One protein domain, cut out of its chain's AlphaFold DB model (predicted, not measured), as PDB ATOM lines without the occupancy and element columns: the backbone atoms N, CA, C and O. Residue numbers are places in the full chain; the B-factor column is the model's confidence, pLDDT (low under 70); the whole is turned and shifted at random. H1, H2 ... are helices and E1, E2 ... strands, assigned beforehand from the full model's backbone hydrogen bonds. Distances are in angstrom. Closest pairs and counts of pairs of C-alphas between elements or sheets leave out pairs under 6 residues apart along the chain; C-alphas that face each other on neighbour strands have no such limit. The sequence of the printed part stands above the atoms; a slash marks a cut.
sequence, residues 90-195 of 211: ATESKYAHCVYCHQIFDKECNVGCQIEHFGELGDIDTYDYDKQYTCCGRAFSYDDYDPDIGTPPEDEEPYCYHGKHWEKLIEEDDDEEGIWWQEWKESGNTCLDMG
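Overview. This is residues 90 to 195 of the 211 residues of an uncharacterized protein of Choiromyces venosus 120613-1 (UniProt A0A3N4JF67). Little regular structure: an elongated row of three small antiparallel sheets, with hairpin E1 E2 at one end, E3 beside E7 in the middle and the meander E4 E5 E6, neighbours in chain order, at the other. H1 grazes the meander; H2 lies beside the middle. The printed part, 106 residues, runs E1 E2 E3 E4 E5 E6 H1 E7 H2; it is mixed, with 36 residues in named elements, and loose, radius of gyration of the C-alphas 16.5 A, spans 55 by 32 by 26 A.

Arrangement. Look first at the hairpin of E1, residues 95 to 97, and E2, 104 to 106: N 96 and O 105 are 2.9 A apart. E3, 113 to 116, has antiparallel neighbour E7, 159 to 163: N 160 and O 115, 2.8 A. E5, 130 to 133, forms hairpins with E4, 121 to 123 (N 122 and O 132, 3.0 A), and E6, 139 to 141 (N 131 and O 140, 2.9 A). H1, 153 to 156, only grazes this sheet with residues 153 to 154; its closest pair to E6 is C-alphas 153 and 140, 6.4 A. In H2, 180 to 186, 2 of 3 O i to N i+4 pairs are within hydrogen-bond range; H1 is too short for one.

Along the chain. Find C-alpha 95 at (57.947, 35.109, -45.860), where E1 begins; H2 runs 10.6 A to C-alpha 186 at (69.987, 60.384, -32.639).

Size, cuts and confidence. C-alphas 91 and 148, the farthest apart, are 56.4 A apart. The printed part has no cut; links E6 to H1 and E7 to H2 are long. Residues 146 to 151 stand free. Look for pLDDT under 70 at residues 90 to 92, 125 to 128 and 171 to 195.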
ATOM      1  N   ALA A  90      50.443  43.158 -53.600       50.94
ATOM      2  CA  ALA A  90      50.533  42.105 -52.603       50.94
ATOM      3  C   ALA A  90      49.497  40.989 -52.812       50.94
ATOM      4  O   ALA A  90      48.360  41.070 -52.355       50.94
ATOM      5  N   THR A  91      49.950  39.878 -53.390       55.62
ATOM      6  CA  THR A  91      49.720  38.600 -52.710       55.62
ATOM      7  C   THR A  91      50.581  38.636 -51.449       55.62
ATOM      8  O   THR A  91      51.793  38.830 -51.565       55.62
ATOM      9  N   GLU A  92      49.996  38.508 -50.259       64.75
ATOM     10  CA  GLU A  92      50.784  38.539 -49.022       64.75
ATOM     11  C   GLU A  92      51.779  37.375 -48.997       64.75
ATOM     12  O   GLU A  92      51.405  36.201 -49.056       64.75
ATOM     13  N   SER A  93      53.072  37.693 -48.942       75.94
ATOM     14  CA  SER A  93      54.109  36.676 -48.854       75.94
ATOM     15  C   SER A  93      54.188  36.141 -47.425       75.94
ATOM     16  O   SER A  93      54.453  36.888 -46.483       75.94
ATOM     17  N   LYS A  94      54.019  34.819 -47.276       86.75
ATOM     18  CA  LYS A  94      54.252  34.084 -46.018       86.75
ATOM     19  C   LYS A  94      55.639  34.360 -45.424       86.75
ATOM     20  O   LYS A  94      55.802  34.336 -44.212       86.75
ATOM     21  N   TYR A  95      56.619  34.668 -46.273       86.06
ATOM     22  CA  TYR A  95      57.947  35.109 -45.860       86.06
ATOM     23  C   TYR A  95      58.107  36.625 -45.995       86.06
ATOM     24  O   TYR A  95      57.621  37.226 -46.957       86.06
ATOM     25  N   ALA A  96      58.849  37.223 -45.067       85.06
ATOM     26  CA  ALA A  96      59.306  38.608 -45.114       85.06
ATOM     27  C   ALA A  96      60.799  38.697 -44.761       85.06
ATOM     28  O   ALA A  96      61.404  37.721 -44.324       85.06
ATOM     29  N   HIS A  97      61.408  39.860 -44.975       85.69
ATOM     30  CA  HIS A  97      62.795  40.144 -44.606       85.69
ATOM     31  C   HIS A  97      62.805  41.058 -43.377       85.69
ATOM     32  O   HIS A  97      62.163  42.108 -43.395       85.69
ATOM     33  N   CYS A  98      63.535  40.676 -42.329       83.75
ATOM     34  CA  CYS A  98      63.673  41.484 -41.122       83.75
ATOM     35  C   CYS A  98      64.539  42.718 -41.400       83.75
ATOM     36  O   CYS A  98      65.692  42.566 -41.795       83.75
ATOM     37  N   VAL A  99      64.034  43.930 -41.160       84.06
ATOM     38  CA  VAL A  99      64.794  45.175 -41.392       84.06
ATOM     39  C   VAL A  99      65.986  45.360 -40.448       84.06
ATOM     40  O   VAL A  99      66.816  46.223 -40.705       84.06
ATOM     41  N   TYR A 100      66.074  44.556 -39.382       81.38
ATOM     42  CA  TYR A 100      67.087  44.697 -38.338       81.38
ATOM     43  C   TYR A 100      68.151  43.593 -38.365       81.38
ATOM     44  O   TYR A 100      69.328  43.870 -38.557       81.38
ATOM     45  N   CYS A 101      67.761  42.319 -38.235       84.44
ATOM     46  CA  CYS A 101      68.716  41.204 -38.312       84.44
ATOM     47  C   CYS A 101      68.998  40.732 -39.753       84.44
ATOM     48  O   CYS A 101      69.781  39.803 -39.948       84.44
ATOM     49  N   HIS A 102      68.340  41.326 -40.760       84.25
ATOM     50  CA  HIS A 102      68.479  41.014 -42.193       84.25
ATOM     51  C   HIS A 102      68.210  39.550 -42.600       84.25
ATOM     52  O   HIS A 102      68.529  39.122 -43.711       84.25
ATOM     53  N   GLN A 103      67.576  38.767 -41.723       84.62
ATOM     54  CA  GLN A 103      67.162  37.392 -42.011       84.62
ATOM     55  C   GLN A 103      65.774  37.353 -42.663       84.62
ATOM     56  O   GLN A 103      64.896  38.159 -42.343       84.62
ATOM     57  N   ILE A 104      65.563  36.385 -43.557       84.94
ATOM     58  CA  ILE A 104      64.228  36.052 -44.066       84.94
ATOM     59  C   ILE A 104      63.514  35.224 -42.994       84.94
ATOM     60  O   ILE A 104      64.048  34.208 -42.555       84.94
ATOM     61  N   PHE A 105      62.316  35.648 -42.600       85.69
ATOM     62  CA  PHE A 105      61.499  35.001 -41.579       85.69
ATOM     63  C   PHE A 105      60.123  34.615 -42.123       85.69
ATOM     64  O   PHE A 105      59.636  35.182 -43.103       85.69
ATOM     65  N   ASP A 106      59.499  33.634 -41.480       89.19
ATOM     66  CA  ASP A 106      58.126  33.208 -41.734       89.19
ATOM     67  C   ASP A 106      57.178  34.014 -40.834       89.19
ATOM     68  O   ASP A 106      57.337  34.014 -39.613       89.19
ATOM     69  N   LYS A 107      56.193  34.702 -41.422       87.38
ATOM     70  CA  LYS A 107      55.243  35.549 -40.683       87.38
ATOM     71  C   LYS A 107      54.406  34.759 -39.675       87.38
ATOM     72  O   LYS A 107      54.001  35.320 -38.663       87.38
ATOM     73  N   GLU A 108      54.168  33.471 -39.926       89.50
ATOM     74  CA  GLU A 108      53.427  32.587 -39.014       89.50
ATOM     75  C   GLU A 108      54.287  32.122 -37.822       89.50
ATOM     76  O   GLU A 108      53.749  31.770 -36.775       89.50
ATOM     77  N   CYS A 109      55.617  32.162 -37.956       88.50
ATOM     78  CA  CYS A 109      56.590  31.705 -36.959       88.50
ATOM     79  C   CYS A 109      57.518  32.854 -36.527       88.50
ATOM     80  O   CYS A 109      58.737  32.689 -36.464       88.50
ATOM     81  N   ASN A 110      56.950  34.037 -36.278       86.50
ATOM     82  CA  ASN A 110      57.710  35.269 -36.081       86.50
ATOM     83  C   ASN A 110      58.370  35.381 -34.686       86.50
ATOM     84  O   ASN A 110      57.900  36.126 -33.826       86.50
ATOM     85  N   VAL A 111      59.458  34.639 -34.464       86.69
ATOM     86  CA  VAL A 111      60.279  34.631 -33.237       86.69
ATOM     87  C   VAL A 111      61.754  34.362 -33.561       86.69
ATOM     88  O   VAL A 111      62.054  33.723 -34.563       86.69
ATOM     89  N   GLY A 112      62.669  34.780 -32.679       85.81
ATOM     90  CA  GLY A 112      64.099  34.447 -32.781       85.81
ATOM     91  C   GLY A 112      64.956  35.499 -33.489       85.81
ATOM     92  O   GLY A 112      66.082  35.210 -33.892       85.81
ATOM     93  N   CYS A 113      64.462  36.732 -33.619       88.06
ATOM     94  CA  CYS A 113      65.281  37.846 -34.073       88.06
ATOM     95  C   CYS A 113      66.270  38.225 -32.967       88.06
ATOM     96  O   CYS A 113      65.855  38.665 -31.900       88.06
ATOM     97  N   GLN A 114      67.564  38.057 -33.236       89.00
ATOM     98  CA  GLN A 114      68.668  38.407 -32.341       89.00
ATOM     99  C   GLN A 114      69.623  39.358 -33.068       89.00
ATOM    100  O   GLN A 114      69.865  39.194 -34.269       89.00
ATOM    101  N   ILE A 115      70.128  40.363 -32.353       86.31
ATOM    102  CA  ILE A 115      71.028  41.399 -32.878       86.31
ATOM    103  C   ILE A 115      72.182  41.563 -31.894       86.31
ATOM    104  O   ILE A 115      71.968  42.036 -30.783       86.31
ATOM    105  N   GLU A 116      73.384  41.150 -32.295       88.12
ATOM    106  CA  GLU A 116      74.611  41.273 -31.493       88.12
ATOM    107  C   GLU A 116      74.996  42.747 -31.271       88.12
ATOM    108  O   GLU A 116      74.732  43.604 -32.121       88.12
ATOM    109  N   HIS A 117      75.659  43.045 -30.149       85.75
ATOM    110  CA  HIS A 117      76.211  44.378 -29.899       85.75
ATOM    111  C   HIS A 117      77.299  44.734 -30.930       85.75
ATOM    112  O   HIS A 117      78.353  44.099 -31.008       85.75
ATOM    113  N   PHE A 118      77.038  45.768 -31.738       81.75
ATOM    114  CA  PHE A 118      77.960  46.264 -32.771       81.75
ATOM    115  C   PHE A 118      78.862  47.406 -32.284       81.75
ATOM    116  O   PHE A 118      79.956  47.591 -32.820       81.75
ATOM    117  N   GLY A 119      78.410  48.153 -31.274       81.94
ATOM    118  CA  GLY A 119      79.160  49.239 -30.643       81.94
ATOM    119  C   GLY A 119      80.214  48.726 -29.665       81.94
ATOM    120  O   GLY A 119      80.152  47.596 -29.183       81.94
ATOM    121  N   GLU A 120      81.183  49.579 -29.356       85.94
ATOM    122  CA  GLU A 120      82.213  49.283 -28.363       85.94
ATOM    123  C   GLU A 120      81.653  49.445 -26.939       85.94
ATOM    124  O   GLU A 120      80.721  50.225 -26.707       85.94
ATOM    125  N   LEU A 121      82.207  48.671 -26.003       87.75
ATOM    126  CA  LEU A 121      81.916  48.735 -24.571       87.75
ATOM    127  C   LEU A 121      82.893  49.736 -23.938       87.75
ATOM    128  O   LEU A 121      84.097  49.479 -23.932       87.75
ATOM    129  N   GLY A 122      82.384  50.874 -23.465       86.38
ATOM    130  CA  GLY A 122      83.169  51.932 -22.819       86.38
ATOM    131  C   GLY A 122      82.816  52.087 -21.343       86.38
ATOM    132  O   GLY A 122      81.737  51.680 -20.925       86.38
ATOM    133  N   ASP A 123      83.716  52.671 -20.558       85.56
ATOM    134  CA  ASP A 123      83.496  52.940 -19.130       85.56
ATOM    135  C   ASP A 123      82.554  54.153 -18.938       85.56
ATOM    136  O   ASP A 123      82.539  55.059 -19.777       85.56
ATOM    137  N   ILE A 124      81.750  54.183 -17.865       81.25
ATOM    138  CA  ILE A 124      80.813  55.291 -17.582       81.25
ATOM    139  C   ILE A 124      81.429  56.277 -16.577       81.25
ATOM    140  O   ILE A 124      81.789  55.891 -15.469       81.25
ATOM    141  N   ASP A 125      81.446  57.574 -16.915       67.69
ATOM    142  CA  ASP A 125      82.014  58.680 -16.107       67.69
ATOM    143  C   ASP A 125      81.491  58.797 -14.649       67.69
ATOM    144  O   ASP A 125      81.996  59.613 -13.874       67.69
ATOM    145  N   THR A 126      80.458  58.041 -14.255       64.69
ATOM    146  CA  THR A 126      79.869  58.074 -12.907       64.69
ATOM    147  C   THR A 126      80.493  57.102 -11.905       64.69
ATOM    148  O   THR A 126      80.523  57.445 -10.722       64.69
ATOM    149  N   TYR A 127      80.974  55.926 -12.332       64.75
ATOM    150  CA  TYR A 127      81.508  54.885 -11.439       64.75
ATOM    151  C   TYR A 127      82.577  54.030 -12.140       64.75
ATOM    152  O   TYR A 127      82.330  53.498 -13.217       64.75
ATOM    153  N   ASP A 128      83.730  53.820 -11.488       67.38
ATOM    154  CA  ASP A 128      84.901  53.092 -12.031       67.38
ATOM    155  C   ASP A 128      84.636  51.613 -12.419       67.38
ATOM    156  O   ASP A 128      85.505  50.961 -13.005       67.38
ATOM    157  N   TYR A 129      83.464  51.066 -12.074       75.88
ATOM    158  CA  TYR A 129      83.060  49.677 -12.327       75.88
ATOM    159  C   TYR A 129      81.834  49.536 -13.238       75.88
ATOM    160  O   TYR A 129      81.431  48.407 -13.506       75.88
ATOM    161  N   ASP A 130      81.261  50.632 -13.746       85.56
ATOM    162  CA  ASP A 130      80.154  50.589 -14.707       85.56
ATOM    163  C   ASP A 130      80.663  50.739 -16.148       85.56
ATOM    164  O   ASP A 130      81.487  51.607 -16.447       85.56
ATOM    165  N   LYS A 131      80.122  49.938 -17.075       88.94
ATOM    166  CA  LYS A 131      80.399  50.055 -18.519       88.94
ATOM    167  C   LYS A 131      79.134  50.046 -19.352       88.94
ATOM    168  O   LYS A 131      78.167  49.386 -18.995       88.94
ATOM    169  N   GLN A 132      79.159  50.722 -20.496       89.00
ATOM    170  CA  GLN A 132      78.021  50.878 -21.395       89.00
ATOM    171  C   GLN A 132      78.364  50.510 -22.840       89.00
ATOM    172  O   GLN A 132      79.404  50.897 -23.377       89.00
ATOM    173  N   TYR A 133      77.454  49.798 -23.504       86.38
ATOM    174  CA  TYR A 133      77.519  49.587 -24.945       86.38
ATOM    175  C   TYR A 133      77.056  50.834 -25.703       86.38
ATOM    176  O   TYR A 133      75.869  51.161 -25.745       86.38
ATOM    177  N   THR A 134      77.992  51.456 -26.423       82.44
ATOM    178  CA  THR A 134      77.773  52.641 -27.281       82.44
ATOM    179  C   THR A 134      76.752  52.453 -28.417       82.44
ATOM    180  O   THR A 134      76.420  53.412 -29.109       82.44
ATOM    181  N   CYS A 135      76.244  51.235 -28.635       77.69
ATOM    182  CA  CYS A 135      75.249  50.930 -29.664       77.69
ATOM    183  C   CYS A 135      73.783  51.019 -29.212       77.69
ATOM    184  O   CYS A 135      72.913  51.088 -30.079       77.69
ATOM    185  N   CYS A 136      73.500  50.957 -27.906       79.06
ATOM    186  CA  CYS A 136      72.127  50.799 -27.400       79.06
ATOM    187  C   CYS A 136      71.929  51.219 -25.928       79.06
ATOM    188  O   CYS A 136      70.981  50.756 -25.297       79.06
ATOM    189  N   GLY A 137      72.871  51.959 -25.334       82.06
ATOM    190  CA  GLY A 137      72.766  52.456 -23.954       82.06
ATOM    191  C   GLY A 137      72.823  51.390 -22.845       82.06
ATOM    192  O   GLY A 137      72.812  51.743 -21.665       82.06
ATOM    193  N   ARG A 138      72.917  50.092 -23.179       83.44
ATOM    194  CA  ARG A 138      72.903  48.987 -22.204       83.44
ATOM    195  C   ARG A 138      74.138  49.053 -21.306       83.44
ATOM    196  O   ARG A 138      75.258  49.003 -21.817       83.44
ATOM    197  N   ALA A 139      73.911  49.180 -20.002       87.56
ATOM    198  CA  ALA A 139      74.945  49.323 -18.984       87.56
ATOM    199  C   ALA A 139      75.076  48.063 -18.114       87.56
ATOM    200  O   ALA A 139      74.085  47.380 -17.855       87.56
ATOM    201  N   PHE A 140      76.293  47.798 -17.643       87.44
ATOM    202  CA  PHE A 140      76.670  46.663 -16.804       87.44
ATOM    203  C   PHE A 140      77.540  47.144 -15.642       87.44
ATOM    204  O   PHE A 140      78.568  47.780 -15.884       87.44
ATOM    205  N   SER A 141      77.162  46.788 -14.413       86.38
ATOM    206  CA  SER A 141      78.037  46.908 -13.240       86.38
ATOM    207  C   SER A 141      78.927  45.670 -13.128       86.38
ATOM    208  O   SER A 141      78.482  44.540 -13.346       86.38
ATOM    209  N   TYR A 142      80.184  45.897 -12.757       87.69
ATOM    210  CA  TYR A 142      81.168  44.868 -12.424       87.69
ATOM    211  C   TYR A 142      81.471  44.822 -10.911       87.69
ATOM    212  O   TYR A 142      82.415  44.140 -10.516       87.69
ATOM    213  N   ASP A 143      80.692  45.508 -10.061       86.56
ATOM    214  CA  ASP A 143      80.948  45.625  -8.609       86.56
ATOM    215  C   ASP A 143      81.036  44.257  -7.899       86.56
ATOM    216  O   ASP A 143      81.893  44.053  -7.039       86.56
ATOM    217  N   ASP A 144      80.173  43.312  -8.291       84.06
ATOM    218  CA  ASP A 144      80.111  41.936  -7.770       84.06
ATOM    219  C   ASP A 144      80.781  40.896  -8.708       84.06
ATOM    220  O   ASP A 144      80.663  39.687  -8.487       84.06
ATOM    221  N   TYR A 145      81.474  41.317  -9.779       87.38
ATOM    222  CA  TYR A 145      82.035  40.392 -10.777       87.38
ATOM    223  C   TYR A 145      83.404  39.814 -10.371       87.38
ATOM    224  O   TYR A 145      84.429  40.496 -10.410       87.38
ATOM    225  N   ASP A 146      83.434  38.510 -10.075       88.38
ATOM    226  CA  ASP A 146      84.666  37.737  -9.869       88.38
ATOM    227  C   ASP A 146      85.069  36.970 -11.156       88.38
ATOM    228  O   ASP A 146      84.373  36.023 -11.547       88.38
ATOM    229  N   PRO A 147      86.197  37.320 -11.811       87.56
ATOM    230  CA  PRO A 147      86.643  36.690 -13.055       87.56
ATOM    231  C   PRO A 147      87.185  35.259 -12.906       87.56
ATOM    232  O   PRO A 147      87.397  34.601 -13.926       87.56
ATOM    233  N   ASP A 148      87.417  34.762 -11.685       90.50
ATOM    234  CA  ASP A 148      87.771  33.355 -11.442       90.50
ATOM    235  C   ASP A 148      86.518  32.465 -11.244       90.50
ATOM    236  O   ASP A 148      86.641  31.236 -11.184       90.50
ATOM    237  N   ILE A 149      85.314  33.056 -11.149       87.06
ATOM    238  CA  ILE A 149      84.063  32.354 -10.793       87.06
ATOM    239  C   ILE A 149      82.932  32.563 -11.820       87.06
ATOM    240  O   ILE A 149      82.175  31.621 -12.072       87.06
ATOM    241  N   GLY A 150      82.789  33.762 -12.393       85.00
ATOM    242  CA  GLY A 150      81.654  34.150 -13.243       85.00
ATOM    243  C   GLY A 150      81.937  34.207 -14.750       85.00
ATOM    244  O   GLY A 150      83.078  34.146 -15.206       85.00
ATOM    245  N   THR A 151      80.867  34.375 -15.531       88.94
ATOM    246  CA  THR A 151      80.937  34.887 -16.910       88.94
ATOM    247  C   THR A 151      81.004  36.421 -16.849       88.94
ATOM    248  O   THR A 151      80.337  36.995 -15.986       88.94
ATOM    249  N   PRO A 152      81.753  37.114 -17.727       89.62
ATOM    250  CA  PRO A 152      81.659  38.570 -17.831       89.62
ATOM    251  C   PRO A 152      80.207  39.004 -18.124       89.62
ATOM    252  O   PRO A 152      79.592  38.398 -19.006       89.62
ATOM    253  N   PRO A 153      79.654  40.037 -17.455       88.88
ATOM    254  CA  PRO A 153      78.290  40.522 -17.700       88.88
ATOM    255  C   PRO A 153      77.969  40.784 -19.182       88.88
ATOM    256  O   PRO A 153      76.864  40.494 -19.639       88.88
ATOM    257  N   GLU A 154      78.948  41.256 -19.962       88.00
ATOM    258  CA  GLU A 154      78.790  41.509 -21.397       88.00
ATOM    259  C   GLU A 154      78.710  40.231 -22.262       88.00
ATOM    260  O   GLU A 154      78.135  40.257 -23.349       88.00
ATOM    261  N   ASP A 155      79.262  39.109 -21.783       89.19
ATOM    262  CA  ASP A 155      79.155  37.789 -22.425       89.19
ATOM    263  C   ASP A 155      77.850  37.061 -21.997       89.19
ATOM    264  O   ASP A 155      77.426  36.128 -22.687       89.19
ATOM    265  N   GLU A 156      77.183  37.475 -20.904       88.12
ATOM    266  CA  GLU A 156      75.865  36.943 -20.492       88.12
ATOM    267  C   GLU A 156      74.696  37.558 -21.282       88.12
ATOM    268  O   GLU A 156      73.731  36.854 -21.600       88.12
ATOM    269  N   GLU A 157      74.796  38.834 -21.674       86.62
ATOM    270  CA  GLU A 157      73.775  39.536 -22.466       86.62
ATOM    271  C   GLU A 157      74.303  40.013 -23.841       86.62
ATOM    272  O   GLU A 157      74.358  41.212 -24.104       86.62
ATOM    273  N   PRO A 158      74.658  39.109 -24.775       86.94
ATOM    274  CA  PRO A 158      75.384  39.454 -26.006       86.94
ATOM    275  C   PRO A 158      74.557  40.182 -27.093       86.94
ATOM    276  O   PRO A 158      75.024  40.303 -28.231       86.94
ATOM    277  N   TYR A 159      73.337  40.648 -26.797       87.88
ATOM    278  CA  TYR A 159      72.391  41.168 -27.791       87.88
ATOM    279  C   TYR A 159      71.771  42.530 -27.420       87.88
ATOM    280  O   TYR A 159      71.099  42.659 -26.396       87.88
ATOM    281  N   CYS A 160      71.838  43.500 -28.347       85.19
ATOM    282  CA  CYS A 160      71.038  44.736 -28.307       85.19
ATOM    283  C   CYS A 160      69.534  44.441 -28.246       85.19
ATOM    284  O   CYS A 160      68.776  45.166 -27.609       85.19
ATOM    285  N   TYR A 161      69.101  43.395 -28.956       84.62
ATOM    286  CA  TYR A 161      67.696  43.039 -29.120       84.62
ATOM    287  C   TYR A 161      67.524  41.532 -29.279       84.62
ATOM    288  O   TYR A 161      68.255  40.886 -30.037       84.62
ATOM    289  N   HIS A 162      66.506  40.993 -28.611       86.12
ATOM    290  CA  HIS A 162      66.074  39.608 -28.726       86.12
ATOM    291  C   HIS A 162      64.542  39.567 -28.712       86.12
ATOM    292  O   HIS A 162      63.927  39.893 -27.704       86.12
ATOM    293  N   GLY A 163      63.915  39.177 -29.824       88.81
ATOM    294  CA  GLY A 163      62.458  39.208 -29.936       88.81
ATOM    295  C   GLY A 163      61.912  38.691 -31.265       88.81
ATOM    296  O   GLY A 163      62.339  37.651 -31.783       88.81
ATOM    297  N   LYS A 164      60.930  39.412 -31.813       89.31
ATOM    298  CA  LYS A 164      60.285  39.111 -33.101       89.31
ATOM    299  C   LYS A 164      61.061  39.754 -34.251       89.31
ATOM    300  O   LYS A 164      61.792  40.721 -34.065       89.31
ATOM    301  N   HIS A 165      60.907  39.228 -35.458       89.44
ATOM    302  CA  HIS A 165      61.378  39.888 -36.670       89.44
ATOM    303  C   HIS A 165      60.372  40.949 -37.135       89.44
ATOM    304  O   HIS A 165      59.157  40.799 -36.975       89.44
ATOM    305  N   TRP A 166      60.890  41.993 -37.778       85.06
ATOM    306  CA  TRP A 166      60.123  43.165 -38.183       85.06
ATOM    307  C   TRP A 166      60.275  43.425 -39.681       85.06
ATOM    308  O   TRP A 166      61.384  43.595 -40.179       85.06
ATOM    309  N   GLU A 167      59.167  43.440 -40.428       83.62
ATOM    310  CA  GLU A 167      59.172  43.712 -41.882       83.62
ATOM    311  C   GLU A 167      59.281  45.209 -42.237       83.62
ATOM    312  O   GLU A 167      59.411  45.565 -43.408       83.62
ATOM    313  N   LYS A 168      59.209  46.073 -41.223       81.31
ATOM    314  CA  LYS A 168      59.265  47.540 -41.251       81.31
ATOM    315  C   LYS A 168      60.051  48.001 -40.021       81.31
ATOM    316  O   LYS A 168      60.284  47.194 -39.127       81.31
ATOM    317  N   LEU A 169      60.448  49.269 -39.965       77.19
ATOM    318  CA  LEU A 169      60.933  49.848 -38.707       77.19
ATOM    319  C   LEU A 169      59.766  49.914 -37.707       77.19
ATOM    320  O   LEU A 169      58.648  50.205 -38.123       77.19
ATOM    321  N   ILE A 170      60.047  49.641 -36.434       70.25
ATOM    322  CA  ILE A 170      59.168  49.896 -35.284       70.25
ATOM    323  C   ILE A 170      58.909  51.408 -35.212       70.25
ATOM    324  O   ILE A 170      59.863  52.194 -35.226       70.25
ATOM    325  N   GLU A 171      57.642  51.814 -35.155       66.12
ATOM    326  CA  GLU A 171      57.242  53.185 -34.815       66.12
ATOM    327  C   GLU A 171      57.046  53.311 -33.286       66.12
ATOM    328  O   GLU A 171      56.954  52.308 -32.583       66.12
ATOM    329  N   GLU A 172      57.040  54.526 -32.724       53.25
ATOM    330  CA  GLU A 172      57.125  54.730 -31.255       53.25
ATOM    331  C   GLU A 172      55.941  54.138 -30.456       53.25
ATOM    332  O   GLU A 172      56.069  53.919 -29.254       53.25
ATOM    333  N   ASP A 173      54.824  53.830 -31.127       56.84
ATOM    334  CA  ASP A 173      53.626  53.198 -30.557       56.84
ATOM    335  C   ASP A 173      53.571  51.652 -30.747       56.84
ATOM    336  O   ASP A 173      52.614  51.024 -30.290       56.84
ATOM    337  N   ASP A 174      54.538  51.018 -31.436       55.44
ATOM    338  CA  ASP A 174      54.441  49.603 -31.875       55.44
ATOM    339  C   ASP A 174      54.872  48.541 -30.829       55.44
ATOM    340  O   ASP A 174      54.435  47.392 -30.938       55.44
ATOM    341  N   ASP A 175      55.729  48.863 -29.847       52.94
ATOM    342  CA  ASP A 175      56.232  47.909 -28.828       52.94
ATOM    343  C   ASP A 175      56.712  48.647 -27.549       52.94
ATOM    344  O   ASP A 175      57.589  49.510 -27.622       52.94
ATOM    345  N   GLU A 176      56.225  48.265 -26.356       51.91
ATOM    346  CA  GLU A 176      56.648  48.863 -25.061       51.91
ATOM    347  C   GLU A 176      58.139  48.612 -24.720       51.91
ATOM    348  O   GLU A 176      58.708  49.282 -23.860       51.91
ATOM    349  N   GLU A 177      58.796  47.672 -25.410       50.91
ATOM    350  CA  GLU A 177      60.226  47.343 -25.265       50.91
ATOM    351  C   GLU A 177      61.128  48.103 -26.277       50.91
ATOM    352  O   GLU A 177      62.344  47.907 -26.312       50.91
ATOM    353  N   GLY A 178      60.562  48.986 -27.112       48.38
ATOM    354  CA  GLY A 178      61.211  49.595 -28.290       48.38
ATOM    355  C   GLY A 178      62.287  50.672 -28.056       48.38
ATOM    356  O   GLY A 178      62.742  51.287 -29.022       48.38
ATOM    357  N   ILE A 179      62.717  50.909 -26.812       47.47
ATOM    358  CA  ILE A 179      63.476  52.109 -26.385       47.47
ATOM    359  C   ILE A 179      64.795  52.322 -27.163       47.47
ATOM    360  O   ILE A 179      65.158  53.455 -27.484       47.47
ATOM    361  N   TRP A 180      65.508  51.249 -27.518       56.72
ATOM    362  CA  TRP A 180      66.884  51.326 -28.037       56.72
ATOM    363  C   TRP A 180      67.050  51.991 -29.421       56.72
ATOM    364  O   TRP A 180      68.171  52.327 -29.806       56.72
ATOM    365  N   TRP A 181      65.965  52.214 -30.175       53.34
ATOM    366  CA  TRP A 181      66.036  52.846 -31.502       53.34
ATOM    367  C   TRP A 181      66.103  54.375 -31.484       53.34
ATOM    368  O   TRP A 181      66.617  54.950 -32.448       53.34
ATOM    369  N   GLN A 182      65.620  55.038 -30.427       49.19
ATOM    370  CA  GLN A 182      65.678  56.503 -30.327       49.19
ATOM    371  C   GLN A 182      67.135  56.972 -30.210       49.19
ATOM    372  O   GLN A 182      67.623  57.678 -31.095       49.19
ATOM    373  N   GLU A 183      67.866  56.483 -29.203       51.81
ATOM    374  CA  GLU A 183      69.279  56.827 -28.983       51.81
ATOM    375  C   GLU A 183      70.155  56.498 -30.202       51.81
ATOM    376  O   GLU A 183      70.985  57.310 -30.615       51.81
ATOM    377  N   TRP A 184      69.936  55.345 -30.849       54.97
ATOM    378  CA  TRP A 184      70.691  54.980 -32.049       54.97
ATOM    379  C   TRP A 184      70.460  55.957 -33.208       54.97
ATOM    380  O   TRP A 184      71.413  56.414 -33.840       54.97
ATOM    381  N   LYS A 185      69.203  56.322 -33.473       49.41
ATOM    382  CA  LYS A 185      68.833  57.247 -34.553       49.41
ATOM    383  C   LYS A 185      69.355  58.664 -34.300       49.41
ATOM    384  O   LYS A 185      69.721  59.351 -35.254       49.41
ATOM    385  N   GLU A 186      69.426  59.088 -33.040       51.00
ATOM    386  CA  GLU A 186      69.987  60.384 -32.639       51.00
ATOM    387  C   GLU A 186      71.524  60.395 -32.618       51.00
ATOM    388  O   GLU A 186      72.129  61.423 -32.926       51.00
ATOM    389  N   SER A 187      72.171  59.249 -32.374       55.50
ATOM    390  CA  SER A 187      73.639  59.107 -32.403       55.50
ATOM    391  C   SER A 187      74.281  59.329 -33.786       55.50
ATOM    392  O   SER A 187      75.496  59.486 -33.887       55.50
ATOM    393  N   GLY A 188      73.484  59.338 -34.862       52.75
ATOM    394  CA  GLY A 188      73.954  59.530 -36.239       52.75
ATOM    395  C   GLY A 188      74.605  58.298 -36.884       52.75
ATOM    396  O   GLY A 188      75.107  58.401 -38.006       52.75
ATOM    397  N   ASN A 189      74.585  57.147 -36.207       51.81
ATOM    398  CA  ASN A 189      75.061  55.867 -36.735       51.81
ATOM    399  C   ASN A 189      74.207  55.366 -37.919       51.81
ATOM    400  O   ASN A 189      73.044  55.736 -38.087       51.81
ATOM    401  N   THR A 190      74.784  54.499 -38.757       53.16
ATOM    402  CA  THR A 190      74.139  53.946 -39.958       53.16
ATOM    403  C   THR A 190      74.110  52.416 -39.946       53.16
ATOM    404  O   THR A 190      74.817  51.762 -39.180       53.16
ATOM    405  N   CYS A 191      73.332  51.794 -40.839       49.38
ATOM    406  CA  CYS A 191      73.292  50.329 -40.945       49.38
ATOM    407  C   CYS A 191      74.662  49.701 -41.283       49.38
ATOM    408  O   CYS A 191      74.895  48.536 -40.980       49.38
ATOM    409  N   LEU A 192      75.594  50.456 -41.879       47.19
ATOM    410  CA  LEU A 192      76.962  49.974 -42.107       47.19
ATOM    411  C   LEU A 192      77.729  49.813 -40.786       47.19
ATOM    412  O   LEU A 192      78.492  48.859 -40.639       47.19
ATOM    413  N   ASP A 193      77.472  50.692 -39.818       50.09
ATOM    414  CA  ASP A 193      78.083  50.684 -38.485       50.09
ATOM    415  C   ASP A 193      77.488  49.570 -37.604       50.09
ATOM    416  O   ASP A 193      78.187  48.995 -36.774       50.09
ATOM    417  N   MET A 194      76.248  49.146 -37.890       47.62
ATOM    418  CA  MET A 194      75.660  47.892 -37.381       47.62
ATOM    419  C   MET A 194      76.269  46.616 -37.998       47.62
ATOM    420  O   MET A 194      75.798  45.509 -37.744       47.62
ATOM    421  N   GLY A 195      77.308  46.733 -38.830       40.72
ATOM    422  CA  GLY A 195      78.008  45.583 -39.400       40.72
ATOM    423  C   GLY A 195      77.275  44.890 -40.552       40.72
ATOM    424  O   GLY A 195      77.563  43.720 -40.825       40.72
TER     425      GLY A 195